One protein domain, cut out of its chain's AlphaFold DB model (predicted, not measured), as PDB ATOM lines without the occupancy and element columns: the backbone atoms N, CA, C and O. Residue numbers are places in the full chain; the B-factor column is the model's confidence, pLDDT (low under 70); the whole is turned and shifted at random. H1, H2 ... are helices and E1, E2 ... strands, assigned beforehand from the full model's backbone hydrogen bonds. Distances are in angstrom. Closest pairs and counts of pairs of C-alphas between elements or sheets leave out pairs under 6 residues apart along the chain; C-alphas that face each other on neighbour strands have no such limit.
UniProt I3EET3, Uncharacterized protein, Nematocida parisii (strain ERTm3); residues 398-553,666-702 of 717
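What this domain is: This is residues 398 to 553 and 666 to 702 of the 717 residues of an uncharacterized protein of Nematocida parisii (strain ERTm3) (UniProt I3EET3). One helix, H2, packs between two strongly twisted sheets, on one face of each: a four-stranded sheet, E2 E1 E12 E11, and a larger one, E4 E3 E9 E7 E8. H3 packs on the same face of the larger sheet as H2, the small hairpin E5 and E6 continues from E4, and residues 547 to 552 stick out. The printed part has 193 residues with three named helices and twelve named strands, in the order E1 H1 E2 E3 E4 E5 E6 H2 E7 E8 H3 E9 E10 E11 E12; the class is mixed, helices and strands. The four-stranded sheet is antiparallel and the larger one mixed. The whole is compact, with a radius of gyration of the C-alphas of 17.3 A and spans of 54 by 43 by 31 A.

How they stand to each other: E1, residues 398 to 403, is antiparallel to E2, residues 418 to 429, with N 421 and O 400 2.8 A apart, within hydrogen-bond range. H1, residues 410 to 415, lies between them in the chain and is on neither large sheet. E2 bends by 66 degrees at residue 425. E3, residues 439 to 446, and E4, residues 451 to 458, form a hairpin, with N 453 and O 444 at 2.8 A. E4 runs on into E5, residues 460 to 463, at 28 degrees; E5 and E6, residues 469 to 472, form a hairpin, with N 460 and O 472 at 2.9 A. H2, residues 477 to 487, is on the four-stranded sheet at a height of 9.1 A; the C-alphas of Asn 479 and Ile 420 of E2 are their closest, 6.9 A apart. H2 is also on one face of the larger sheet, two layers, a helix over a sheet; its C-alpha of Ile 481 comes within 6.7 A of that of Leu 502 in E7, residues 501 to 508. E8, residues 514 to 516, H3, residues 527 to 531, and E9, residues 535 to 542, form a split strand-helix-strand unit, two strands running the same way with E7 between them, its crossover right-handed. Within hydrogen-bond range are N 501 and O 542, 2.8 A apart, across the antiparallel neighbours E7 and E9, N 506 and O 515, 2.9 A apart, across the hairpin E7 and E8, and N 445 and O 539, 2.8 A apart, across the parallel neighbours E3 and E9. E10, residues 551 to 553, pairs with no named strand. E11, residues 684 to 687, and E12, residues 694 to 701, form a hairpin, with N 695 and O 686 at 2.8 A; E12 is also antiparallel to E1, with N 399 and O 698 at 2.8 A. Every O i to N i+4 pair is within hydrogen-bond range in H2 and H3, and 1 of 2 in H1.

Where its parts are: E1 begins at C-alpha 398, (41.208, -40.518, -43.241), and E12 ends at C-alpha 701, (47.895, -38.817, -37.601). From first to last C-alpha, E2 measures 27.8 A, E12 23.5 A, E7 23.1 A, E4 23.0 A and H2 15.4 A.

The domain as a whole: The farthest C-alphas, of Ser 466 and Lys 550, are 55.6 A apart. Residues 554 to 665 are not printed; C-alphas 553 and 666 are 15.6 A apart across the cut. The link from H2 to E7 is long. Mean pLDDT of the printed part is 82.7, with 30 residues under 70, among them 422 to 436.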
ATOM      1  N   LYS A 398      41.857 -41.432 -42.295       85.94
ATOM      2  CA  LYS A 398      41.208 -40.518 -43.241       85.94
ATOM      3  C   LYS A 398      39.756 -40.277 -42.833       85.94
ATOM      4  O   LYS A 398      39.009 -41.228 -42.599       85.94
ATOM      5  N   HIS A 399      39.367 -39.013 -42.780       86.75
ATOM      6  CA  HIS A 399      38.070 -38.537 -42.312       86.75
ATOM      7  C   HIS A 399      37.320 -37.805 -43.424       86.75
ATOM      8  O   HIS A 399      37.927 -37.266 -44.355       86.75
ATOM      9  N   TYR A 400      35.993 -37.807 -43.317       86.44
ATOM     10  CA  TYR A 400      35.075 -37.197 -44.267       86.44
ATOM     11  C   TYR A 400      33.957 -36.491 -43.494       86.44
ATOM     12  O   TYR A 400      33.366 -37.085 -42.596       86.44
ATOM     13  N   ALA A 401      33.618 -35.262 -43.868       86.00
ATOM     14  CA  ALA A 401      32.375 -34.609 -43.476       86.00
ATOM     15  C   ALA A 401      31.530 -34.417 -44.736       86.00
ATOM     16  O   ALA A 401      31.951 -33.710 -45.650       86.00
ATOM     17  N   ILE A 402      30.367 -35.069 -44.787       84.44
ATOM     18  CA  ILE A 402      29.360 -34.851 -45.829       84.44
ATOM     19  C   ILE A 402      28.431 -33.737 -45.349       84.44
ATOM     20  O   ILE A 402      27.881 -33.827 -44.249       84.44
ATOM     21  N   ILE A 403      28.271 -32.704 -46.171       81.94
ATOM     22  CA  ILE A 403      27.345 -31.589 -45.977       81.94
ATOM     23  C   ILE A 403      26.280 -31.693 -47.068       81.94
ATOM     24  O   ILE A 403      26.612 -31.743 -48.251       81.94
ATOM     25  N   ASN A 404      25.009 -31.735 -46.669       74.81
ATOM     26  CA  ASN A 404      23.896 -31.976 -47.592       74.81
ATOM     27  C   ASN A 404      23.602 -30.824 -48.577       74.81
ATOM     28  O   ASN A 404      22.898 -31.038 -49.557       74.81
ATOM     29  N   GLU A 405      24.095 -29.612 -48.308       70.69
ATOM     30  CA  GLU A 405      23.783 -28.380 -49.047       70.69
ATOM     31  C   GLU A 405      24.991 -27.422 -49.024       70.69
ATOM     32  O   GLU A 405      25.855 -27.518 -48.145       70.69
ATOM     33  N   THR A 406      25.054 -26.459 -49.950       68.44
ATOM     34  CA  THR A 406      26.042 -25.370 -49.909       68.44
ATOM     35  C   THR A 406      25.713 -24.361 -48.805       68.44
ATOM     36  O   THR A 406      24.652 -23.741 -48.791       68.44
ATOM     37  N   ILE A 407      26.656 -24.137 -47.885       71.38
ATOM     38  CA  ILE A 407      26.497 -23.139 -46.817       71.38
ATOM     39  C   ILE A 407      26.802 -21.746 -47.388       71.38
ATOM     40  O   ILE A 407      27.950 -21.310 -47.415       71.38
ATOM     41  N   GLU A 408      25.770 -21.049 -47.861       72.06
ATOM     42  CA  GLU A 408      25.881 -19.671 -48.384       72.06
ATOM     43  C   GLU A 408      25.663 -18.589 -47.310       72.06
ATOM     44  O   GLU A 408      25.844 -17.400 -47.563       72.06
ATOM     45  N   SER A 409      25.239 -18.980 -46.104       69.94
ATOM     46  CA  SER A 409      24.985 -18.071 -44.982       69.94
ATOM     47  C   SER A 409      25.002 -18.802 -43.638       69.94
ATOM     48  O   SER A 409      24.886 -20.027 -43.575       69.94
ATOM     49  N   GLU A 410      25.074 -18.056 -42.536       66.44
ATOM     50  CA  GLU A 410      24.996 -18.641 -41.193       66.44
ATOM     51  C   GLU A 410      23.606 -19.224 -40.858       66.44
ATOM     52  O   GLU A 410      23.507 -20.230 -40.154       66.44
ATOM     53  N   SER A 411      22.520 -18.678 -41.412       69.12
ATOM     54  CA  SER A 411      21.184 -19.263 -41.225       69.12
ATOM     55  C   SER A 411      21.001 -20.572 -42.006       69.12
ATOM     56  O   SER A 411      20.286 -21.459 -41.533       69.12
ATOM     57  N   ALA A 412      21.688 -20.736 -43.144       69.44
ATOM     58  CA  ALA A 412      21.820 -22.025 -43.828       69.44
ATOM     59  C   ALA A 412      22.678 -22.999 -43.001       69.44
ATOM     60  O   ALA A 412      22.218 -24.095 -42.686       69.44
ATOM     61  N   ARG A 413      23.864 -22.563 -42.537       70.75
ATOM     62  CA  ARG A 413      24.801 -23.350 -41.705       70.75
ATOM     63  C   ARG A 413      24.120 -24.084 -40.553       70.75
ATOM     64  O   ARG A 413      24.410 -25.251 -40.299       70.75
ATOM     65  N   ASN A 414      23.207 -23.406 -39.864       68.69
ATOM     66  CA  ASN A 414      22.527 -23.957 -38.695       68.69
ATOM     67  C   ASN A 414      21.575 -25.105 -39.059       68.69
ATOM     68  O   ASN A 414      21.469 -26.069 -38.292       68.69
ATOM     69  N   LYS A 415      20.931 -25.011 -40.230       70.25
ATOM     70  CA  LYS A 415      19.986 -25.994 -40.782       70.25
ATOM     71  C   LYS A 415      20.686 -27.174 -41.458       70.25
ATOM     72  O   LYS A 415      20.156 -28.282 -41.407       70.25
ATOM     73  N   CYS A 416      21.862 -26.960 -42.054       69.69
ATOM     74  CA  CYS A 416      22.583 -27.995 -42.789       69.69
ATOM     75  C   CYS A 416      22.816 -29.255 -41.939       69.69
ATOM     76  O   CYS A 416      23.397 -29.219 -40.848       69.69
ATOM     77  N   LYS A 417      22.399 -30.401 -42.483       71.50
ATOM     78  CA  LYS A 417      22.764 -31.714 -41.951       71.50
ATOM     79  C   LYS A 417      24.218 -32.001 -42.324       71.50
ATOM     80  O   LYS A 417      24.606 -31.872 -43.483       71.50
ATOM     81  N   ILE A 418      25.011 -32.365 -41.319       71.88
ATOM     82  CA  ILE A 418      26.436 -32.677 -41.456       71.88
ATOM     83  C   ILE A 418      26.673 -34.055 -40.853       71.88
ATOM     84  O   ILE A 418      26.363 -34.280 -39.680       71.88
ATOM     85  N   ILE A 419      27.224 -34.965 -41.651       72.88
ATOM     86  CA  ILE A 419      27.514 -36.346 -41.266       72.88
ATOM     87  C   ILE A 419      29.031 -36.539 -41.315       72.88
ATOM     88  O   ILE A 419      29.623 -36.537 -42.393       72.88
ATOM     89  N   ILE A 420      29.666 -36.714 -40.150       72.00
ATOM     90  CA  ILE A 420      31.069 -37.143 -40.092       72.00
ATOM     91  C   ILE A 420      31.118 -38.657 -40.310       72.00
ATOM     92  O   ILE A 420      30.515 -39.419 -39.555       72.00
ATOM     93  N   ILE A 421      31.875 -39.085 -41.316       70.50
ATOM     94  CA  ILE A 421      32.213 -40.483 -41.579       70.50
ATOM     95  C   ILE A 421      33.716 -40.649 -41.360       70.50
ATOM     96  O   ILE A 421      34.543 -40.042 -42.043       70.50
ATOM     97  N   ASN A 422      34.080 -41.501 -40.406       67.69
ATOM     98  CA  ASN A 422      35.472 -41.809 -40.102       67.69
ATOM     99  C   ASN A 422      35.902 -43.088 -40.838       67.69
ATOM    100  O   ASN A 422      35.223 -44.113 -40.764       67.69
ATOM    101  N   GLY A 423      37.025 -43.046 -41.556       63.34
ATOM    102  CA  GLY A 423      37.531 -44.195 -42.302       63.34
ATOM    103  C   GLY A 423      38.183 -45.245 -41.398       63.34
ATOM    104  O   GLY A 423      39.047 -44.924 -40.584       63.34
ATOM    105  N   LYS A 424      37.833 -46.526 -41.582       57.94
ATOM    106  CA  LYS A 424      38.495 -47.669 -40.909       57.94
ATOM    107  C   LYS A 424      39.914 -47.959 -41.418       57.94
ATOM    108  O   LYS A 424      40.629 -48.761 -40.825       57.94
ATOM    109  N   ILE A 425      40.318 -47.342 -42.525       59.97
ATOM    110  CA  ILE A 425      41.589 -47.622 -43.197       59.97
ATOM    111  C   ILE A 425      42.676 -46.709 -42.626       59.97
ATOM    112  O   ILE A 425      42.691 -45.510 -42.896       59.97
ATOM    113  N   HIS A 426      43.615 -47.295 -41.880       65.25
ATOM    114  CA  HIS A 426      44.894 -46.650 -41.597       65.25
ATOM    115  C   HIS A 426      45.767 -46.698 -42.851       65.25
ATOM    116  O   HIS A 426      46.204 -47.777 -43.253       65.25
ATOM    117  N   ILE A 427      46.053 -45.545 -43.445       62.94
ATOM    118  CA  ILE A 427      46.954 -45.467 -44.594       62.94
ATOM    119  C   ILE A 427      48.385 -45.334 -44.061       62.94
ATOM    120  O   ILE A 427      48.686 -44.404 -43.310       62.94
ATOM    121  N   ASN A 428      49.263 -46.269 -44.438       61.72
ATOM    122  CA  ASN A 428      50.711 -46.081 -44.345       61.72
ATOM    123  C   ASN A 428      51.112 -45.159 -45.506       61.72
ATOM    124  O   ASN A 428      51.225 -45.633 -46.635       61.72
ATOM    125  N   MET A 429      51.300 -43.865 -45.257       55.53
ATOM    126  CA  MET A 429      51.811 -42.957 -46.289       55.53
ATOM    127  C   MET A 429      53.332 -42.842 -46.152       55.53
ATOM    128  O   MET A 429      53.841 -42.569 -45.066       55.53
ATOM    129  N   ALA A 430      54.060 -43.092 -47.247       49.56
ATOM    130  CA  ALA A 430      55.514 -42.910 -47.303       49.56
ATOM    131  C   ALA A 430      55.890 -41.418 -47.286       49.56
ATOM    132  O   ALA A 430      56.867 -41.029 -46.653       49.56
ATOM    133  N   SER A 431      55.057 -40.589 -47.914       53.50
ATOM    134  CA  SER A 431      55.082 -39.133 -47.841       53.50
ATOM    135  C   SER A 431      53.650 -38.601 -47.721       53.50
ATOM    136  O   SER A 431      52.716 -39.156 -48.302       53.50
ATOM    137  N   ILE A 432      53.477 -37.521 -46.957       58.44
ATOM    138  CA  ILE A 432      52.295 -36.659 -47.026       58.44
ATOM    139  C   ILE A 432      52.767 -35.297 -47.517       58.44
ATOM    140  O   ILE A 432      53.772 -34.775 -47.044       58.44
ATOM    141  N   GLU A 433      52.028 -34.740 -48.469       62.38
ATOM    142  CA  GLU A 433      52.142 -33.351 -48.906       62.38
ATOM    143  C   GLU A 433      51.930 -32.415 -47.702       62.38
ATOM    144  O   GLU A 433      50.814 -32.286 -47.194       62.38
ATOM    145  N   ILE A 434      53.021 -31.806 -47.230       64.88
ATOM    146  CA  ILE A 434      53.027 -30.825 -46.140       64.88
ATOM    147  C   ILE A 434      52.384 -29.543 -46.673       64.88
ATOM    148  O   ILE A 434      52.920 -28.908 -47.579       64.88
ATOM    149  N   SER A 435      51.224 -29.166 -46.134       65.62
ATOM    150  CA  SER A 435      50.463 -28.007 -46.605       65.62
ATOM    151  C   SER A 435      49.757 -27.298 -45.453       65.62
ATOM    152  O   SER A 435      48.881 -27.896 -44.825       65.62
ATOM    153  N   ILE A 436      50.063 -26.015 -45.235       69.62
ATOM    154  CA  ILE A 436      49.212 -25.138 -44.418       69.62
ATOM    155  C   ILE A 436      47.881 -24.982 -45.164       69.62
ATOM    156  O   ILE A 436      47.860 -24.565 -46.323       69.62
ATOM    157  N   LYS A 437      46.777 -25.365 -44.524       79.81
ATOM    158  CA  LYS A 437      45.414 -25.240 -45.059       79.81
ATOM    159  C   LYS A 437      44.475 -24.803 -43.947       79.81
ATOM    160  O   LYS A 437      44.670 -25.195 -42.803       79.81
ATOM    161  N   GLU A 438      43.458 -24.028 -44.301       87.06
ATOM    162  CA  GLU A 438      42.533 -23.391 -43.359       87.06
ATOM    163  C   GLU A 438      41.838 -24.404 -42.426       87.06
ATOM    164  O   GLU A 438      41.041 -25.245 -42.858       87.06
ATOM    165  N   HIS A 439      42.122 -24.295 -41.128       91.75
ATOM    166  CA  HIS A 439      41.561 -25.123 -40.060       91.75
ATOM    167  C   HIS A 439      41.417 -24.314 -38.764       91.75
ATOM    168  O   HIS A 439      41.966 -23.222 -38.634       91.75
ATOM    169  N   TYR A 440      40.666 -24.860 -37.811       93.19
ATOM    170  CA  TYR A 440      40.467 -24.296 -36.480       93.19
ATOM    171  C   TYR A 440      40.794 -25.318 -35.390       93.19
ATOM    172  O   TYR A 440      40.937 -26.518 -35.653       93.19
ATOM    173  N   HIS A 441      40.902 -24.821 -34.162       92.81
ATOM    174  CA  HIS A 441      41.379 -25.569 -33.006       92.81
ATOM    175  C   HIS A 441      40.249 -25.817 -32.004       92.81
ATOM    176  O   HIS A 441      39.408 -24.951 -31.784       92.81
ATOM    177  N   VAL A 442      40.233 -26.981 -31.352       95.38
ATOM    178  CA  VAL A 442      39.431 -27.214 -30.136       95.38
ATOM    179  C   VAL A 442      40.261 -27.956 -29.090       95.38
ATOM    180  O   VAL A 442      41.168 -28.712 -29.433       95.38
ATOM    181  N   GLN A 443      39.981 -27.722 -27.810       94.44
ATOM    182  CA  GLN A 443      40.807 -28.214 -26.704       94.44
ATOM    183  C   GLN A 443      40.261 -29.535 -26.140       94.44
ATOM    184  O   GLN A 443      39.075 -29.630 -25.811       94.44
ATOM    185  N   PHE A 444      41.125 -30.547 -26.023       93.25
ATOM    186  CA  PHE A 444      40.779 -31.878 -25.522       93.25
ATOM    187  C   PHE A 444      41.672 -32.279 -24.341       93.25
ATOM    188  O   PHE A 444      42.893 -32.298 -24.453       93.25
ATOM    189  N   VAL A 445      41.053 -32.620 -23.215       90.50
ATOM    190  CA  VAL A 445      41.699 -33.090 -21.988       90.50
ATOM    191  C   VAL A 445      41.564 -34.607 -21.890       90.50
ATOM    192  O   VAL A 445      40.456 -35.139 -21.784       90.50
ATOM    193  N   ASP A 446      42.692 -35.310 -21.840       85.50
ATOM    194  CA  ASP A 446      42.748 -36.674 -21.320       85.50
ATOM    195  C   ASP A 446      42.873 -36.591 -19.795       85.50
ATOM    196  O   ASP A 446      43.959 -36.405 -19.244       85.50
ATOM    197  N   ASN A 447      41.744 -36.719 -19.097       84.69
ATOM    198  CA  ASN A 447      41.691 -36.607 -17.642       84.69
ATOM    199  C   ASN A 447      42.298 -37.837 -16.940       84.69
ATOM    200  O   ASN A 447      42.568 -37.790 -15.746       84.69
ATOM    201  N   VAL A 448      42.539 -38.938 -17.661       76.50
ATOM    202  CA  VAL A 448      43.235 -40.114 -17.120       76.50
ATOM    203  C   VAL A 448      44.738 -39.872 -17.105       76.50
ATOM    204  O   VAL A 448      45.406 -40.256 -16.154       76.50
ATOM    205  N   ARG A 449      45.282 -39.236 -18.147       71.75
ATOM    206  CA  ARG A 449      46.719 -38.934 -18.285       71.75
ATOM    207  C   ARG A 449      47.093 -37.535 -17.801       71.75
ATOM    208  O   ARG A 449      48.276 -37.218 -17.733       71.75
ATOM    209  N   HIS A 450      46.096 -36.728 -17.437       75.06
ATOM    210  CA  HIS A 450      46.236 -35.331 -17.035       75.06
ATOM    211  C   HIS A 450      46.866 -34.450 -18.141       75.06
ATOM    212  O   HIS A 450      47.496 -33.443 -17.835       75.06
ATOM    213  N   THR A 451      46.704 -34.812 -19.423       75.12
ATOM    214  CA  THR A 451      47.293 -34.108 -20.582       75.12
ATOM    215  C   THR A 451      46.253 -33.310 -21.368       75.12
ATOM    216  O   THR A 451      45.117 -33.757 -21.533       75.12
ATOM    217  N   LEU A 452      46.662 -32.164 -21.920       80.25
ATOM    218  CA  LEU A 452      45.884 -31.374 -22.877       80.25
ATOM    219  C   LEU A 452      46.426 -31.581 -24.300       80.25
ATOM    220  O   LEU A 452      47.623 -31.447 -24.531       80.25
ATOM    221  N   GLU A 453      45.544 -31.850 -25.257       85.62
ATOM    222  CA  GLU A 453      45.847 -31.910 -26.689       85.62
ATOM    223  C   GLU A 453      45.019 -30.863 -27.457       85.62
ATOM    224  O   GLU A 453      43.855 -30.596 -27.132       85.62
ATOM    225  N   ILE A 454      45.609 -30.273 -28.503       87.00
ATOM    226  CA  ILE A 454      44.896 -29.393 -29.437       87.00
ATOM    227  C   ILE A 454      44.433 -30.207 -30.647       87.00
ATOM    228  O   ILE A 454      45.213 -30.883 -31.319       87.00
ATOM    229  N   ILE A 455      43.135 -30.140 -30.920       90.25
ATOM    230  CA  ILE A 455      42.466 -30.913 -31.960       90.25
ATOM    231  C   ILE A 455      42.219 -30.022 -33.170       90.25
ATOM    232  O   ILE A 455      41.544 -28.998 -33.076       90.25
ATOM    233  N   HIS A 456      42.725 -30.461 -34.316       89.88
ATOM    234  CA  HIS A 456      42.695 -29.720 -35.570       89.88
ATOM    235  C   HIS A 456      41.489 -30.160 -36.415       89.88
ATOM    236  O   HIS A 456      41.318 -31.353 -36.691       89.88
ATOM    237  N   LEU A 457      40.635 -29.211 -36.812       91.75
ATOM    238  CA  LEU A 457      39.394 -29.455 -37.559       91.75
ATOM    239  C   LEU A 457      39.301 -28.534 -38.790       91.75
ATOM    240  O   LEU A 457      39.520 -27.332 -38.661       91.75
ATOM    241  N   PRO A 458      38.955 -29.044 -39.987       91.88
ATOM    242  CA  PRO A 458      38.906 -28.215 -41.190       91.88
ATOM    243  C   PRO A 458      37.731 -27.227 -41.167       91.88
ATOM    244  O   PRO A 458      36.625 -27.568 -40.734       91.88
ATOM    245  N   TYR A 459      37.941 -26.026 -41.710       90.50
ATOM    246  CA  TYR A 459      36.838 -25.136 -42.080       90.50
ATOM    247  C   TYR A 459      36.117 -25.640 -43.337       90.50
ATOM    248  O   TYR A 459      36.721 -26.272 -44.205       90.50
ATOM    249  N   TYR A 460      34.842 -25.272 -43.487       87.75
ATOM    250  CA  TYR A 460      34.225 -25.190 -44.811       87.75
ATOM    251  C   TYR A 460      34.631 -23.878 -45.491       87.75
ATOM    252  O   TYR A 460      34.490 -22.802 -44.906       87.75
ATOM    253  N   LEU A 461      35.112 -23.981 -46.731       87.50
ATOM    254  CA  LEU A 461      35.501 -22.857 -47.580       87.50
ATOM    255  C   LEU A 461      34.348 -22.517 -48.532       87.50
ATOM    256  O   LEU A 461      34.238 -23.094 -49.620       87.50
ATOM    257  N   HIS A 462      33.492 -21.570 -48.145       84.19
ATOM    258  CA  HIS A 462      32.485 -21.021 -49.053       84.19
ATOM    259  C   HIS A 462      33.142 -20.038 -50.028       84.19
ATOM    260  O   HIS A 462      33.804 -19.095 -49.595       84.19
ATOM    261  N   LYS A 463      32.931 -20.212 -51.336       83.25
ATOM    262  CA  LYS A 463      33.410 -19.278 -52.365       83.25
ATOM    263  C   LYS A 463      32.277 -18.350 -52.806       83.25
ATOM    264  O   LYS A 463      31.331 -18.795 -53.451       83.25
ATOM    265  N   THR A 464      32.394 -17.061 -52.499       80.12
ATOM    266  CA  THR A 464      31.376 -16.057 -52.837       80.12
ATOM    267  C   THR A 464      31.333 -15.754 -54.337       80.12
ATOM    268  O   THR A 464      32.309 -15.941 -55.071       80.12
ATOM    269  N   LYS A 465      30.230 -15.135 -54.781       82.00
ATOM    270  CA  LYS A 465      30.089 -14.548 -56.131       82.00
ATOM    271  C   LYS A 465      31.168 -13.500 -56.463       82.00
ATOM    272  O   LYS A 465      31.441 -13.265 -57.631       82.00
ATOM    273  N   SER A 466      31.808 -12.902 -55.452       79.19
ATOM    274  CA  SER A 466      32.931 -11.960 -55.595       79.19
ATOM    275  C   SER A 466      34.316 -12.628 -55.557       79.19
ATOM    276  O   SER A 466      35.318 -11.948 -55.345       79.19
ATOM    277  N   ASN A 467      34.387 -13.953 -55.746       79.19
ATOM    278  CA  ASN A 467      35.616 -14.759 -55.737       79.19
ATOM    279  C   ASN A 467      36.421 -14.664 -54.417       79.19
ATOM    280  O   ASN A 467      37.600 -15.010 -54.384       79.19
ATOM    281  N   LYS A 468      35.788 -14.229 -53.319       85.38
ATOM    282  CA  LYS A 468      36.358 -14.270 -51.965       85.38
ATOM    283  C   LYS A 468      35.976 -15.583 -51.285       85.38
ATOM    284  O   LYS A 468      34.947 -16.173 -51.612       85.38
ATOM    285  N   PHE A 469      36.779 -16.017 -50.321       83.94
ATOM    286  CA  PHE A 469      36.439 -17.147 -49.463       83.94
ATOM    287  C   PHE A 469      35.890 -16.660 -48.120       83.94
ATOM    288  O   PHE A 469      36.370 -15.665 -47.578       83.94
ATOM    289  N   ILE A 470      34.883 -17.360 -47.599       86.19
ATOM    290  CA  ILE A 470      34.383 -17.224 -46.230       86.19
ATOM    291  C   ILE A 470      34.614 -18.563 -45.531       86.19
ATOM    292  O   ILE A 470      34.259 -19.618 -46.063       86.19
ATOM    293  N   LEU A 471      35.221 -18.502 -44.348       88.50
ATOM    294  CA  LEU A 471      35.461 -19.654 -43.487       88.50
ATOM    295  C   LEU A 471      34.244 -19.883 -42.591       88.50
ATOM    296  O   LEU A 471      33.778 -18.964 -41.921       88.50
ATOM    297  N   TYR A 472      33.754 -21.119 -42.551       86.88
ATOM    298  CA  TYR A 472      32.707 -21.533 -41.621       86.88
ATOM    299  C   TYR A 472      33.176 -22.730 -40.796       86.88
ATOM    300  O   TYR A 472      33.496 -23.785 -41.349       86.88
ATOM    301  N   GLN A 473      33.163 -22.608 -39.466       89.81
ATOM    302  CA  GLN A 473      33.185 -23.795 -38.607       89.81
ATOM    303  C   GLN A 473      31.879 -24.563 -38.810       89.81
ATOM    304  O   GLN A 473      30.804 -23.967 -38.741       89.81
ATOM    305  N   ILE A 474      31.960 -25.869 -39.054       86.94
ATOM    306  CA  ILE A 474      30.783 -26.707 -39.340       86.94
ATOM    307  C   ILE A 474      30.539 -27.789 -38.285       86.94
ATOM    308  O   ILE A 474      29.409 -28.244 -38.112       86.94
ATOM    309  N   HIS A 475      31.569 -28.223 -37.554       89.69
ATOM    310  CA  HIS A 475      31.425 -29.343 -36.628       89.69
ATOM    311  C   HIS A 475      30.712 -28.882 -35.352       89.69
ATOM    312  O   HIS A 475      31.274 -28.173 -34.521       89.69
ATOM    313  N   LYS A 476      29.452 -29.303 -35.219       91.31
ATOM    314  CA  LYS A 476      28.637 -29.131 -34.010       91.31
ATOM    315  C   LYS A 476      29.250 -29.919 -32.844       91.31
ATOM    316  O   LYS A 476      29.880 -30.948 -33.086       91.31
ATOM    317  N   ILE A 477      29.051 -29.493 -31.596       94.62
ATOM    318  CA  ILE A 477      29.701 -30.084 -30.404       94.62
ATOM    319  C   ILE A 477      29.512 -31.608 -30.340       94.62
ATOM    320  O   ILE A 477      30.489 -32.347 -30.196       94.62
ATOM    321  N   LYS A 478      28.294 -32.116 -30.583       91.62
ATOM    322  CA  LYS A 478      28.038 -33.568 -30.662       91.62
ATOM    323  C   LYS A 478      28.822 -34.291 -31.767       91.62
ATOM    324  O   LYS A 478      29.226 -35.435 -31.581       91.62
ATOM    325  N   ASN A 479      29.079 -33.629 -32.897       90.25
ATOM    326  CA  ASN A 479      29.852 -34.194 -34.004       90.25
ATOM    327  C   ASN A 479      31.334 -34.324 -33.605       90.25
ATOM    328  O   ASN A 479      31.960 -35.338 -33.909       90.25
ATOM    329  N   ILE A 480      31.873 -33.335 -32.880       93.31
ATOM    330  CA  ILE A 480      33.239 -33.365 -32.333       93.31
ATOM    331  C   ILE A 480      33.374 -34.502 -31.307       93.31
ATOM    332  O   ILE A 480      34.331 -35.270 -31.376       93.31
ATOM    333  N   ILE A 481      32.374 -34.700 -30.437       92.62
ATOM    334  CA  ILE A 481      32.316 -35.844 -29.506       92.62
ATOM    335  C   ILE A 481      32.387 -37.185 -30.262       92.62
ATOM    336  O   ILE A 481      33.156 -38.070 -29.885       92.62
ATOM    337  N   THR A 482      31.628 -37.357 -31.353       89.19
ATOM    338  CA  THR A 482      31.688 -38.578 -32.183       89.19
ATOM    339  C   THR A 482      33.042 -38.756 -32.882       89.19
ATOM    340  O   THR A 482      33.545 -39.876 -32.964       89.19
ATOM    341  N   TYR A 483      33.648 -37.671 -33.370       89.00
ATOM    342  CA  TYR A 483      34.973 -37.681 -33.997       89.00
ATOM    343  C   TYR A 483      36.072 -38.102 -33.010       89.00
ATOM    344  O   TYR A 483      36.818 -39.041 -33.288       89.00
ATOM    345  N   LEU A 484      36.120 -37.487 -31.825       90.00
ATOM    346  CA  LEU A 484      37.107 -37.799 -30.787       90.00
ATOM    347  C   LEU A 484      36.965 -39.234 -30.263       90.00
ATOM    348  O   LEU A 484      37.961 -39.955 -30.204       90.00
ATOM    349  N   LYS A 485      35.735 -39.710 -29.997       88.44
ATOM    350  CA  LYS A 485      35.502 -41.119 -29.619       88.44
ATOM    351  C   LYS A 485      36.045 -42.113 -30.654       88.44
ATOM    352  O   LYS A 485      36.436 -43.219 -30.289       88.44
ATOM    353  N   TYR A 486      36.099 -41.728 -31.930       84.94
ATOM    354  CA  TYR A 486      36.695 -42.549 -32.981       84.94
ATOM    355  C   TYR A 486      38.224 -42.434 -33.041       84.94
ATOM    356  O   TYR A 486      38.903 -43.456 -33.026       84.94
ATOM    357  N   VAL A 487      38.777 -41.214 -33.111       82.44
ATOM    358  CA  VAL A 487      40.231 -40.980 -33.265       82.44
ATOM    359  C   VAL A 487      41.027 -41.592 -32.109       82.44
ATOM    360  O   VAL A 487      42.066 -42.210 -32.339       82.44
ATOM    361  N   TYR A 488      40.505 -41.467 -30.887       81.44
ATOM    362  CA  TYR A 488      41.134 -41.949 -29.657       81.44
ATOM    363  C   TYR A 488      40.683 -43.369 -29.272       81.44
ATOM    364  O   TYR A 488      41.137 -43.898 -28.259       81.44
ATOM    365  N   ASP A 489      39.814 -43.994 -30.076       82.31
ATOM    366  CA  ASP A 489      39.192 -45.302 -29.833       82.31
ATOM    367  C   ASP A 489      38.628 -45.458 -28.402       82.31
ATOM    368  O   ASP A 489      38.994 -46.366 -27.651       82.31
ATOM    369  N   ILE A 490      37.742 -44.524 -28.033       85.62
ATOM    370  CA  ILE A 490      37.106 -44.429 -26.711       85.62
ATOM    371  C   ILE A 490      35.720 -45.087 -26.726       85.62
ATOM    372  O   ILE A 490      34.927 -44.880 -27.652       85.62
ATOM    373  N   GLY A 491      35.383 -45.818 -25.663       83.19
ATOM    374  CA  GLY A 491      34.008 -46.230 -25.361       83.19
ATOM    375  C   GLY A 491      33.906 -47.163 -24.153       83.19
ATOM    376  O   GLY A 491      34.916 -47.577 -23.599       83.19
ATOM    377  N   ALA A 492      32.680 -47.523 -23.764       67.31
ATOM    378  CA  ALA A 492      32.416 -48.466 -22.667       67.31
ATOM    379  C   ALA A 492      32.515 -49.956 -23.080       67.31
ATOM    380  O   ALA A 492      32.415 -50.844 -22.239       67.31
ATOM    381  N   ASP A 493      32.692 -50.235 -24.373       71.56
ATOM    382  CA  ASP A 493      32.861 -51.583 -24.927       71.56
ATOM    383  C   ASP A 493      34.260 -52.141 -24.591       71.56
ATOM    384  O   ASP A 493      35.269 -51.449 -24.732       71.56
ATOM    385  N   THR A 494      34.340 -53.407 -24.169       66.44
ATOM    386  CA  THR A 494      35.603 -54.062 -23.799       66.44
ATOM    387  C   THR A 494      36.558 -54.242 -24.979       66.44
ATOM    388  O   THR A 494      37.763 -54.353 -24.758       66.44
ATOM    389  N   TYR A 495      36.061 -54.197 -26.221       71.38
ATOM    390  CA  TYR A 495      36.890 -54.199 -27.430       71.38
ATOM    391  C   TYR A 495      37.594 -52.856 -27.713       71.38
ATOM    392  O   TYR A 495      38.404 -52.787 -28.640       71.38
ATOM    393  N   LYS A 496      37.319 -51.791 -26.942       73.56
ATOM    394  CA  LYS A 496      37.963 -50.474 -27.094       73.56
ATOM    395  C   LYS A 496      39.336 -50.394 -26.436       73.56
ATOM    396  O   LYS A 496      39.538 -50.846 -25.311       73.56
ATOM    397  N   LYS A 497      40.272 -49.727 -27.118       74.00
ATOM    398  CA  LYS A 497      41.631 -49.446 -26.627       74.00
ATOM    399  C   LYS A 497      41.632 -48.544 -25.387       74.00
ATOM    400  O   LYS A 497      42.451 -48.754 -24.497       74.00
ATOM    401  N   ASN A 498      40.765 -47.531 -25.350       78.06
ATOM    402  CA  ASN A 498      40.598 -46.626 -24.214       78.06
ATOM    403  C   ASN A 498      39.175 -46.806 -23.651       78.06
ATOM    404  O   ASN A 498      38.202 -46.305 -24.214       78.06
ATOM    405  N   GLN A 499      39.043 -47.549 -22.552       83.69
ATOM    406  CA  GLN A 499      37.751 -47.742 -21.890       83.69
ATOM    407  C   GLN A 499      37.334 -46.469 -21.147       83.69
ATOM    408  O   GLN A 499      38.102 -45.959 -20.333       83.69
ATOM    409  N   GLY A 500      36.128 -45.969 -21.423       86.94
ATOM    410  CA  GLY A 500      35.572 -44.797 -20.749       86.94
ATOM    411  C   GLY A 500      34.632 -43.949 -21.602       86.94
ATOM    412  O   GLY A 500      34.068 -44.390 -22.609       86.94
ATOM    413  N   TYR A 501      34.481 -42.697 -21.180       90.12
ATOM    414  CA  TYR A 501      33.483 -41.747 -21.650       90.12
ATOM    415  C   TYR A 501      34.126 -40.445 -22.138       90.12
ATOM    416  O   TYR A 501      35.270 -40.125 -21.823       90.12
ATOM    417  N   LEU A 502      33.378 -39.686 -22.939       92.81
ATOM    418  CA  LEU A 502      33.802 -38.384 -23.447       92.81
ATOM    419  C   LEU A 502      32.660 -37.388 -23.257       92.81
ATOM    420  O   LEU A 502      31.557 -37.625 -23.763       92.81
ATOM    421  N   TYR A 503      32.966 -36.298 -22.565       93.69
ATOM    422  CA  TYR A 503      32.057 -35.224 -22.181       93.69
ATOM    423  C   TYR A 503      32.519 -33.893 -22.789       93.69
ATOM    424  O   TYR A 503      33.667 -33.761 -23.219       93.69
ATOM    425  N   ALA A 504      31.634 -32.899 -22.819       96.50
ATOM    426  CA  ALA A 504      31.975 -31.522 -23.160       96.50
ATOM    427  C   ALA A 504      31.503 -30.600 -22.034       96.50
ATOM    428  O   ALA A 504      30.390 -30.760 -21.534       96.50
ATOM    429  N   PHE A 505      32.346 -29.650 -21.647       96.56
ATOM    430  CA  PHE A 505      32.054 -28.648 -20.628       96.56
ATOM    431  C   PHE A 505      32.106 -27.252 -21.246       96.56
ATOM    432  O   PHE A 505      32.950 -26.975 -22.102       96.56
ATOM    433  N   LYS A 506      31.202 -26.379 -20.797       96.50
ATOM    434  CA  LYS A 506      31.180 -24.952 -21.125       96.50
ATOM    435  C   LYS A 506      31.714 -24.142 -19.946       96.50
ATOM    436  O   LYS A 506      31.260 -24.320 -18.816       96.50
ATOM    437  N   TYR A 507      32.661 -23.253 -20.230       97.31
ATOM    438  CA  TYR A 507      33.166 -22.240 -19.308       97.31
ATOM    439  C   TYR A 507      32.538 -20.893 -19.646       97.31
ATOM    440  O   TYR A 507      32.702 -20.411 -20.766       97.31
ATOM    441  N   ASN A 508      31.836 -20.283 -18.694       96.62
ATOM    442  CA  ASN A 508      31.223 -18.968 -18.862       96.62
ATOM    443  C   ASN A 508      32.261 -17.862 -18.602       96.62
ATOM    444  O   ASN A 508      32.760 -17.715 -17.485       96.62
ATOM    445  N   THR A 509      32.564 -17.047 -19.614       93.38
ATOM    446  CA  THR A 509      33.623 -16.025 -19.532       93.38
ATOM    447  C   THR A 509      33.306 -14.875 -18.572       93.38
ATOM    448  O   THR A 509      34.218 -14.153 -18.173       93.38
ATOM    449  N   ASN A 510      32.035 -14.692 -18.200       92.94
ATOM    450  CA  ASN A 510      31.573 -13.577 -17.371       92.94
ATOM    451  C   ASN A 510      31.564 -13.930 -15.877       92.94
ATOM    452  O   ASN A 510      32.117 -13.181 -15.073       92.94
ATOM    453  N   ASN A 511      30.956 -15.062 -15.493       93.50
ATOM    454  CA  ASN A 511      30.875 -15.492 -14.086       93.50
ATOM    455  C   ASN A 511      31.957 -16.514 -13.680       93.50
ATOM    456  O   ASN A 511      32.052 -16.841 -12.499       93.50
ATOM    457  N   LYS A 512      32.771 -16.991 -14.637       92.38
ATOM    458  CA  LYS A 512      33.845 -17.993 -14.483       92.38
ATOM    459  C   LYS A 512      33.393 -19.399 -14.055       92.38
ATOM    460  O   LYS A 512      34.235 -20.200 -13.652       92.38
ATOM    461  N   ALA A 513      32.101 -19.702 -14.138       93.75
ATOM    462  CA  ALA A 513      31.560 -20.998 -13.750       93.75
ATOM    463  C   ALA A 513      31.704 -22.053 -14.864       93.75
ATOM    464  O   ALA A 513      31.686 -21.737 -16.060       93.75
ATOM    465  N   TRP A 514      31.811 -23.318 -14.455       94.81
ATOM    466  CA  TRP A 514      31.906 -24.491 -15.325       94.81
ATOM    467  C   TRP A 514      30.619 -25.316 -15.282       94.81
ATOM    468  O   TRP A 514      30.164 -25.704 -14.207       94.81
ATOM    469  N   SER A 515      30.068 -25.659 -16.447       94.69
ATOM    470  CA  SER A 515      28.889 -26.529 -16.560       94.69
ATOM    471  C   SER A 515      29.104 -27.658 -17.567       94.69
ATOM    472  O   SER A 515      29.673 -27.442 -18.639       94.69
ATOM    473  N   LEU A 516      28.616 -28.860 -17.254       95.06
ATOM    474  CA  LEU A 516      28.505 -29.964 -18.210       95.06
ATOM    475  C   LEU A 516      27.491 -29.605 -19.307       95.06
ATOM    476  O   LEU A 516      26.425 -29.061 -19.029       95.06
ATOM    477  N   ILE A 517      27.805 -29.942 -20.558       94.81
ATOM    478  CA  ILE A 517      26.883 -29.785 -21.686       94.81
ATOM    479  C   ILE A 517      26.078 -31.078 -21.839       94.81
ATOM    480  O   ILE A 517      26.539 -32.049 -22.442       94.81
ATOM    481  N   SER A 518      24.878 -31.088 -21.259       86.50
ATOM    482  CA  SER A 518      23.942 -32.220 -21.273       86.50
ATOM    483  C   SER A 518      22.692 -31.976 -22.126       86.50
ATOM    484  O   SER A 518      22.041 -32.938 -22.539       86.50
ATOM    485  N   ASP A 519      22.356 -30.718 -22.417       88.62
ATOM    486  CA  ASP A 519      21.174 -30.344 -23.190       88.62
ATOM    487  C   ASP A 519      21.372 -30.496 -24.711       88.62
ATOM    488  O   ASP A 519      22.483 -30.478 -25.247       88.62
ATOM    489  N   THR A 520      20.267 -30.670 -25.436       88.69
ATOM    490  CA  THR A 520      20.288 -30.939 -26.880       88.69
ATOM    491  C   THR A 520      20.511 -29.701 -27.747       88.69
ATOM    492  O   THR A 520      20.840 -29.869 -28.926       88.69
ATOM    493  N   ASP A 521      20.359 -28.491 -27.199       90.69
ATOM    494  CA  ASP A 521      20.511 -27.232 -27.931       90.69
ATOM    495  C   ASP A 521      21.991 -26.848 -28.039       90.69
ATOM    496  O   ASP A 521      22.507 -26.722 -29.153       90.69
ATOM    497  N   ASP A 522      22.719 -26.793 -26.921       93.81
ATOM    498  CA  ASP A 522      24.169 -26.571 -26.908       93.81
ATOM    499  C   ASP A 522      24.917 -27.679 -27.659       93.81
ATOM    500  O   ASP A 522      25.774 -27.388 -28.495       93.81
ATOM    501  N   LEU A 523      24.527 -28.952 -27.496       93.12
ATOM    502  CA  LEU A 523      25.080 -30.054 -28.300       93.12
ATOM    503  C   LEU A 523      24.868 -29.877 -29.822       93.12
ATOM    504  O   LEU A 523      25.532 -30.555 -30.618       93.12
ATOM    505  N   SER A 524      23.955 -28.995 -30.247       90.25
ATOM    506  CA  SER A 524      23.657 -28.685 -31.650       90.25
ATOM    507  C   SER A 524      24.384 -27.453 -32.216       90.25
ATOM    508  O   SER A 524      24.334 -27.248 -33.434       90.25
ATOM    509  N   LYS A 525      25.081 -26.673 -31.381       92.19
ATOM    510  CA  LYS A 525      25.846 -25.474 -31.770       92.19
ATOM    511  C   LYS A 525      27.282 -25.834 -32.170       92.19
ATOM    512  O   LYS A 525      27.776 -26.917 -31.844       92.19
ATOM    513  N   THR A 526      27.955 -24.959 -32.919       92.62
ATOM    514  CA  THR A 526      29.415 -25.038 -33.140       92.62
ATOM    515  C   THR A 526      30.175 -24.361 -31.993       92.62
ATOM    516  O   THR A 526      29.579 -23.631 -31.204       92.62
ATOM    517  N   VAL A 527      31.493 -24.576 -31.894       95.31
ATOM    518  CA  VAL A 527      32.309 -23.937 -30.841       95.31
ATOM    519  C   VAL A 527      32.312 -22.414 -31.002       95.31
ATOM    520  O   VAL A 527      31.956 -21.720 -30.057       95.31
ATOM    521  N   GLU A 528      32.537 -21.895 -32.214       94.25
ATOM    522  CA  GLU A 528      32.379 -20.463 -32.529       94.25
ATOM    523  C   GLU A 528      31.034 -19.870 -32.052       94.25
ATOM    524  O   GLU A 528      30.976 -18.726 -31.607       94.25
ATOM    525  N   GLN A 529      29.933 -20.624 -32.146       93.31
ATOM    526  CA  GLN A 529      28.609 -20.136 -31.738       93.31
ATOM    527  C   GLN A 529      28.446 -20.023 -30.225       93.31
ATOM    528  O   GLN A 529      27.727 -19.137 -29.771       93.31
ATOM    529  N   MET A 530      29.132 -20.872 -29.462       95.81
ATOM    530  CA  MET A 530      29.215 -20.761 -28.007       95.81
ATOM    531  C   MET A 530      30.147 -19.618 -27.592       95.81
ATOM    532  O   MET A 530      29.825 -18.837 -26.700       95.81
ATOM    533  N   GLU A 531      31.267 -19.442 -28.293       96.25
ATOM    534  CA  GLU A 531      32.223 -18.366 -28.003       96.25
ATOM    535  C   GLU A 531      31.588 -16.987 -28.227       96.25
ATOM    536  O   GLU A 531      31.713 -16.096 -27.387       96.25
ATOM    537  N   ARG A 532      30.781 -16.839 -29.288       94.00
ATOM    538  CA  ARG A 532      29.960 -15.641 -29.545       94.00
ATOM    539  C   ARG A 532      28.884 -15.366 -28.480       94.00
ATOM    540  O   ARG A 532      28.397 -14.240 -28.424       94.00
ATOM    541  N   THR A 533      28.500 -16.347 -27.659       93.69
ATOM    542  CA  THR A 533      27.562 -16.168 -26.531       93.69
ATOM    543  C   THR A 533      28.256 -16.111 -25.164       93.69
ATOM    544  O   THR A 533      27.572 -16.068 -24.142       93.69
ATOM    545  N   GLY A 534      29.595 -16.046 -25.125       95.81
ATOM    546  CA  GLY A 534      30.380 -15.938 -23.888       95.81
ATOM    547  C   GLY A 534      30.743 -17.278 -23.242       95.81
ATOM    548  O   GLY A 534      30.935 -17.332 -22.026       95.81
ATOM    549  N   TYR A 535      30.820 -18.358 -24.028       97.00
ATOM    550  CA  TYR A 535      31.162 -19.698 -23.546       97.00
ATOM    551  C   TYR A 535      32.293 -20.350 -24.354       97.00
ATOM    552  O   TYR A 535      32.119 -20.674 -25.528       97.00
ATOM    553  N   ASN A 536      33.428 -20.641 -23.714       97.31
ATOM    554  CA  ASN A 536      34.458 -21.506 -24.305       97.31
ATOM    555  C   ASN A 536      34.148 -22.984 -24.019       97.31
ATOM    556  O   ASN A 536      33.601 -23.313 -22.963       97.31
ATOM    557  N   ILE A 537      34.500 -23.877 -24.951       97.62
ATOM    558  CA  ILE A 537      34.098 -25.294 -24.925       97.62
ATOM    559  C   ILE A 537      35.320 -26.212 -24.867       97.62
ATOM    560  O   ILE A 537      36.137 -26.220 -25.789       97.62
ATOM    561  N   ILE A 538      35.406 -27.028 -23.813       97.69
ATOM    562  CA  ILE A 538      36.497 -27.985 -23.585       97.69
ATOM    563  C   ILE A 538      35.937 -29.414 -23.577       97.69
ATOM    564  O   ILE A 538      34.911 -29.690 -22.950       97.69
ATOM    565  N   PHE A 539      36.613 -30.340 -24.258       97.69
ATOM    566  CA  PHE A 539      36.232 -31.754 -24.315       97.69
ATOM    567  C   PHE A 539      37.067 -32.569 -23.323       97.69
ATOM    568  O   PHE A 539      38.281 -32.419 -23.292       97.69
ATOM    569  N   TYR A 540      36.445 -33.458 -22.547       95.44
ATOM    570  CA  TYR A 540      37.112 -34.261 -21.512       95.44
ATOM    571  C   TYR A 540      36.884 -35.756 -21.741       95.44
ATOM    572  O   TYR A 540      35.738 -36.208 -21.765       95.44
ATOM    573  N   TYR A 541      37.962 -36.531 -21.858       93.44
ATOM    574  CA  TYR A 541      37.932 -37.992 -21.733       93.44
ATOM    575  C   TYR A 541      38.142 -38.373 -20.270       93.44
ATOM    576  O   TYR A 541      39.155 -38.014 -19.675       93.44
ATOM    577  N   VAL A 542      37.185 -39.111 -19.711       89.94
ATOM    578  CA  VAL A 542      37.206 -39.622 -18.335       89.94
ATOM    579  C   VAL A 542      36.956 -41.127 -18.403       89.94
ATOM    580  O   VAL A 542      36.087 -41.578 -19.150       89.94
ATOM    581  N   LYS A 543      37.734 -41.920 -17.667       86.88
ATOM    582  CA  LYS A 543      37.629 -43.386 -17.690       86.88
ATOM    583  C   LYS A 543      36.401 -43.873 -16.924       86.88
ATOM    584  O   LYS A 543      35.677 -44.749 -17.389       86.88
ATOM    585  N   GLU A 544      36.179 -43.299 -15.753       85.31
ATOM    586  CA  GLU A 544      35.077 -43.601 -14.852       85.31
ATOM    587  C   GLU A 544      33.792 -42.860 -15.275       85.31
ATOM    588  O   GLU A 544      33.849 -41.828 -15.951       85.31
ATOM    589  N   ASN A 545      32.614 -43.359 -14.881       85.88
ATOM    590  CA  ASN A 545      31.358 -42.643 -15.125       85.88
ATOM    591  C   ASN A 545      31.210 -41.488 -14.119       85.88
ATOM    592  O   ASN A 545      31.099 -41.724 -12.914       85.88
ATOM    593  N   ILE A 546      31.154 -40.244 -14.608       86.12
ATOM    594  CA  ILE A 546      31.042 -39.036 -13.767       86.12
ATOM    595  C   ILE A 546      29.733 -38.958 -12.965       86.12
ATOM    596  O   ILE A 546      29.663 -38.206 -11.997       86.12
ATOM    597  N   HIS A 547      28.711 -39.733 -13.344       83.44
ATOM    598  CA  HIS A 547      27.430 -39.819 -12.631       83.44
ATOM    599  C   HIS A 547      27.429 -40.858 -11.492       83.44
ATOM    600  O   HIS A 547      26.513 -40.871 -10.677       83.44
ATOM    601  N   GLU A 548      28.447 -41.722 -11.429       84.06
ATOM    602  CA  GLU A 548      28.608 -42.769 -10.402       84.06
ATOM    603  C   GLU A 548      29.822 -42.504  -9.496       84.06
ATOM    604  O   GLU A 548      29.858 -42.920  -8.338       84.06
ATOM    605  N   THR A 549      30.837 -41.815 -10.026       81.94
ATOM    606  CA  THR A 549      32.142 -41.614  -9.387       81.94
ATOM    607  C   THR A 549      32.277 -40.195  -8.851       81.94
ATOM    608  O   THR A 549      32.000 -39.222  -9.548       81.94
ATOM    609  N   LYS A 550      32.746 -40.071  -7.605       80.56
ATOM    610  CA  LYS A 550      32.969 -38.778  -6.947       80.56
ATOM    611  C   LYS A 550      34.259 -38.135  -7.454       80.56
ATOM    612  O   LYS A 550      35.337 -38.721  -7.320       80.56
ATOM    613  N   PHE A 551      34.128 -36.921  -7.978       85.94
ATOM    614  CA  PHE A 551      35.220 -36.104  -8.495       85.94
ATOM    615  C   PHE A 551      35.290 -34.747  -7.786       85.94
ATOM    616  O   PHE A 551      34.272 -34.198  -7.362       85.94
ATOM    617  N   TYR A 552      36.501 -34.202  -7.713       85.06
ATOM    618  CA  TYR A 552      36.800 -32.840  -7.280       85.06
ATOM    619  C   TYR A 552      37.305 -32.029  -8.474       85.06
ATOM    620  O   TYR A 552      38.167 -32.502  -9.217       85.06
ATOM    621  N   LEU A 553      36.781 -30.816  -8.667       87.44
ATOM    622  CA  LEU A 553      37.186 -29.935  -9.764       87.44
ATOM    623  C   LEU A 553      38.397 -29.112  -9.310       87.44
ATOM    624  O   LEU A 553      38.251 -28.234  -8.465       87.44
ATOM    625  N   ILE A 666      42.495 -21.670 -21.252       92.06
ATOM    626  CA  ILE A 666      41.437 -21.544 -22.247       92.06
ATOM    627  C   ILE A 666      41.925 -20.717 -23.442       92.06
ATOM    628  O   ILE A 666      42.550 -19.660 -23.301       92.06
ATOM    629  N   ARG A 667      41.621 -21.211 -24.640       91.25
ATOM    630  CA  ARG A 667      41.831 -20.546 -25.927       91.25
ATOM    631  C   ARG A 667      40.505 -20.503 -26.672       91.25
ATOM    632  O   ARG A 667      39.709 -21.433 -26.550       91.25
ATOM    633  N   ASN A 668      40.288 -19.461 -27.467       93.06
ATOM    634  CA  ASN A 668      39.191 -19.496 -28.428       93.06
ATOM    635  C   ASN A 668      39.566 -20.410 -29.596       93.06
ATOM    636  O   ASN A 668      40.742 -20.554 -29.935       93.06
ATOM    637  N   SER A 669      38.568 -20.971 -30.265       92.31
ATOM    638  CA  SER A 669      38.761 -21.878 -31.399       92.31
ATOM    639  C   SER A 669      39.472 -21.249 -32.610       92.31
ATOM    640  O   SER A 669      40.033 -21.966 -33.444       92.31
ATOM    641  N   ASN A 670      39.508 -19.912 -32.651       88.94
ATOM    642  CA  ASN A 670      40.188 -19.087 -33.649       88.94
ATOM    643  C   ASN A 670      41.417 -18.321 -33.083       88.94
ATOM    644  O   ASN A 670      41.934 -17.437 -33.766       88.94
ATOM    645  N   ASP A 671      41.882 -18.604 -31.853       89.12
ATOM    646  CA  ASP A 671      43.162 -18.067 -31.344       89.12
ATOM    647  C   ASP A 671      44.324 -18.575 -32.229       89.12
ATOM    648  O   ASP A 671      44.324 -19.733 -32.657       89.12
ATOM    649  N   TRP A 672      45.351 -17.744 -32.464       81.94
ATOM    650  CA  TRP A 672      46.540 -18.174 -33.212       81.94
ATOM    651  C   TRP A 672      47.279 -19.306 -32.481       81.94
ATOM    652  O   TRP A 672      47.725 -19.148 -31.341       81.94
ATOM    653  N   TYR A 673      47.439 -20.434 -33.168       83.19
ATOM    654  CA  TYR A 673      48.218 -21.588 -32.737       83.19
ATOM    655  C   TYR A 673      48.754 -22.330 -33.964       83.19
ATOM    656  O   TYR A 673      48.135 -22.296 -35.026       83.19
ATOM    657  N   GLU A 674      49.913 -22.966 -33.808       73.19
ATOM    658  CA  GLU A 674      50.623 -23.673 -34.869       73.19
ATOM    659  C   GLU A 674      51.429 -24.832 -34.255       73.19
ATOM    660  O   GLU A 674      52.137 -24.638 -33.261       73.19
ATOM    661  N   ASP A 675      51.312 -26.034 -34.824       71.88
ATOM    662  CA  ASP A 675      52.019 -27.249 -34.398       71.88
ATOM    663  C   ASP A 675      52.361 -28.166 -35.600       71.88
ATOM    664  O   ASP A 675      52.097 -27.838 -36.759       71.88
ATOM    665  N   HIS A 676      52.942 -29.352 -35.362       67.12
ATOM    666  CA  HIS A 676      53.265 -30.288 -36.454       67.12
ATOM    667  C   HIS A 676      52.036 -30.982 -37.080       67.12
ATOM    668  O   HIS A 676      52.164 -31.608 -38.140       67.12
ATOM    669  N   HIS A 677      50.856 -30.909 -36.462       74.25
ATOM    670  CA  HIS A 677      49.601 -31.413 -37.016       74.25
ATOM    671  C   HIS A 677      48.963 -30.441 -38.013       74.25
ATOM    672  O   HIS A 677      48.475 -30.918 -39.045       74.25
ATOM    673  N   CYS A 678      49.063 -29.124 -37.794       75.88
ATOM    674  CA  CYS A 678      48.597 -28.069 -38.708       75.88
ATOM    675  C   CYS A 678      48.968 -28.318 -40.185       75.88
ATOM    676  O   CYS A 678      48.161 -28.080 -41.085       75.88
ATOM    677  N   TYR A 679      50.174 -28.838 -40.449       73.50
ATOM    678  CA  TYR A 679      50.679 -29.047 -41.812       73.50
ATOM    679  C   TYR A 679      50.334 -30.407 -42.445       73.50
ATOM    680  O   TYR A 679      50.421 -30.545 -43.667       73.50
ATOM    681  N   CYS A 680      49.991 -31.436 -41.657       74.75
ATOM    682  CA  CYS A 680      49.845 -32.818 -42.156       74.75
ATOM    683  C   CYS A 680      48.391 -33.265 -42.389       74.75
ATOM    684  O   CYS A 680      48.150 -34.405 -42.790       74.75
ATOM    685  N   MET A 681      47.413 -32.367 -42.215       80.50
ATOM    686  CA  MET A 681      45.993 -32.678 -42.430       80.50
ATOM    687  C   MET A 681      45.635 -33.009 -43.892       80.50
ATOM    688  O   MET A 681      44.671 -33.737 -44.137       80.50
ATOM    689  N   ASN A 682      46.364 -32.448 -44.869       84.06
ATOM    690  CA  ASN A 682      46.055 -32.475 -46.310       84.06
ATOM    691  C   ASN A 682      44.539 -32.392 -46.608       84.06
ATOM    692  O   ASN A 682      43.934 -33.314 -47.164       84.06
ATOM    693  N   ILE A 683      43.930 -31.279 -46.186       88.00
ATOM    694  CA  ILE A 683      42.500 -30.995 -46.365       88.00
ATOM    695  C   ILE A 683      42.178 -30.882 -47.865       88.00
ATOM    696  O   ILE A 683      42.938 -30.268 -48.625       88.00
ATOM    697  N   LYS A 684      41.056 -31.469 -48.301       88.81
ATOM    698  CA  LYS A 684      40.509 -31.346 -49.665       88.81
ATOM    699  C   LYS A 684      38.989 -31.179 -49.607       88.81
ATOM    700  O   LYS A 684      38.323 -31.908 -48.879       88.81
ATOM    701  N   GLN A 685      38.454 -30.233 -50.374       87.94
ATOM    702  CA  GLN A 685      37.018 -29.973 -50.499       87.94
ATOM    703  C   GLN A 685      36.572 -30.344 -51.917       87.94
ATOM    704  O   GLN A 685      37.150 -29.864 -52.888       87.94
ATOM    705  N   GLU A 686      35.567 -31.208 -52.030       87.00
ATOM    706  CA  GLU A 686      35.067 -31.760 -53.293       87.00
ATOM    707  C   GLU A 686      33.532 -31.709 -53.313       87.00
ATOM    708  O   GLU A 686      32.893 -31.891 -52.278       87.00
ATOM    709  N   LEU A 687      32.929 -31.481 -54.481       77.75
ATOM    710  CA  LEU A 687      31.474 -31.453 -54.662       77.75
ATOM    711  C   LEU A 687      31.034 -32.698 -55.441       77.75
ATOM    712  O   LEU A 687      31.577 -32.976 -56.510       77.75
ATOM    713  N   ILE A 688      30.066 -33.450 -54.910       72.25
ATOM    714  CA  ILE A 688      29.487 -34.616 -55.585       72.25
ATOM    715  C   ILE A 688      28.383 -34.133 -56.524       72.25
ATOM    716  O   ILE A 688      27.334 -33.657 -56.090       72.25
ATOM    717  N   SER A 689      28.614 -34.296 -57.823       57.69
ATOM    718  CA  SER A 689      27.722 -33.829 -58.888       57.69
ATOM    719  C   SER A 689      26.391 -34.581 -59.004       57.69
ATOM    720  O   SER A 689      25.497 -34.079 -59.675       57.69
ATOM    721  N   SER A 690      26.229 -35.752 -58.374       60.84
ATOM    722  CA  SER A 690      24.961 -36.500 -58.387       60.84
ATOM    723  C   SER A 690      23.925 -35.982 -57.385       60.84
ATOM    724  O   SER A 690      22.731 -36.085 -57.651       60.84
ATOM    725  N   ASP A 691      24.369 -35.412 -56.258       61.28
ATOM    726  CA  ASP A 691      23.506 -35.181 -55.090       61.28
ATOM    727  C   ASP A 691      23.499 -33.717 -54.602       61.28
ATOM    728  O   ASP A 691      22.831 -33.409 -53.621       61.28
ATOM    729  N   ASN A 692      24.334 -32.840 -55.178       65.12
ATOM    730  CA  ASN A 692      24.793 -31.568 -54.580       65.12
ATOM    731  C   ASN A 692      25.501 -31.689 -53.205       65.12
ATOM    732  O   ASN A 692      25.971 -30.683 -52.672       65.12
ATOM    733  N   ASN A 693      25.652 -32.903 -52.660       74.31
ATOM    734  CA  ASN A 693      26.416 -33.179 -51.443       74.31
ATOM    735  C   ASN A 693      27.867 -32.681 -51.579       74.31
ATOM    736  O   ASN A 693      28.589 -33.059 -52.506       74.31
ATOM    737  N   LEU A 694      28.335 -31.895 -50.612       82.12
ATOM    738  CA  LEU A 694      29.723 -31.445 -50.537       82.12
ATOM    739  C   LEU A 694      30.491 -32.273 -49.503       82.12
ATOM    740  O   LEU A 694      30.014 -32.488 -48.389       82.12
ATOM    741  N   ILE A 695      31.693 -32.728 -49.858       86.81
ATOM    742  CA  ILE A 695      32.573 -33.484 -48.967       86.81
ATOM    743  C   ILE A 695      33.833 -32.686 -48.649       86.81
ATOM    744  O   ILE A 695      34.605 -32.325 -49.538       86.81
ATOM    745  N   ILE A 696      34.097 -32.524 -47.354       89.06
ATOM    746  CA  ILE A 696      35.415 -32.142 -46.840       89.06
ATOM    747  C   ILE A 696      36.139 -33.410 -46.391       89.06
ATOM    748  O   ILE A 696      35.600 -34.200 -45.617       89.06
ATOM    749  N   LYS A 697      37.361 -33.612 -46.879       89.31
ATOM    750  CA  LYS A 697      38.239 -34.742 -46.556       89.31
ATOM    751  C   LYS A 697      39.470 -34.221 -45.828       89.31
ATOM    752  O   LYS A 697      40.048 -33.229 -46.263       89.31
ATOM    753  N   TRP A 698      39.903 -34.906 -44.777       89.00
ATOM    754  CA  TRP A 698      41.174 -34.622 -44.104       89.00
ATOM    755  C   TRP A 698      41.800 -35.901 -43.550       89.00
ATOM    756  O   TRP A 698      41.177 -36.965 -43.526       89.00
ATOM    757  N   HIS A 699      43.050 -35.793 -43.123       85.31
ATOM    758  CA  HIS A 699      43.803 -36.855 -42.481       85.31
ATOM    759  C   HIS A 699      44.156 -36.443 -41.055       85.31
ATOM    760  O   HIS A 699      44.452 -35.282 -40.790       85.31
ATOM    761  N   THR A 700      44.166 -37.417 -40.151       81.06
ATOM    762  CA  THR A 700      44.593 -37.240 -38.761       81.06
ATOM    763  C   THR A 700      45.641 -38.302 -38.462       81.06
ATOM    764  O   THR A 700      45.438 -39.486 -38.753       81.06
ATOM    765  N   ARG A 701      46.797 -37.894 -37.927       74.62
ATOM    766  CA  ARG A 701      47.895 -38.817 -37.601       74.62
ATOM    767  C   ARG A 701      47.412 -39.809 -36.542       74.62
ATOM    768  O   ARG A 701      46.914 -39.414 -35.493       74.62
ATOM    769  N   TYR A 702      47.544 -41.103 -36.813       66.69
ATOM    770  CA  TYR A 702      47.081 -42.139 -35.899       66.69
ATOM    771  C   TYR A 702      48.092 -42.345 -34.769       66.69
ATOM    772  O   TYR A 702      49.058 -43.102 -34.911       66.69
TER     773      TYR A 702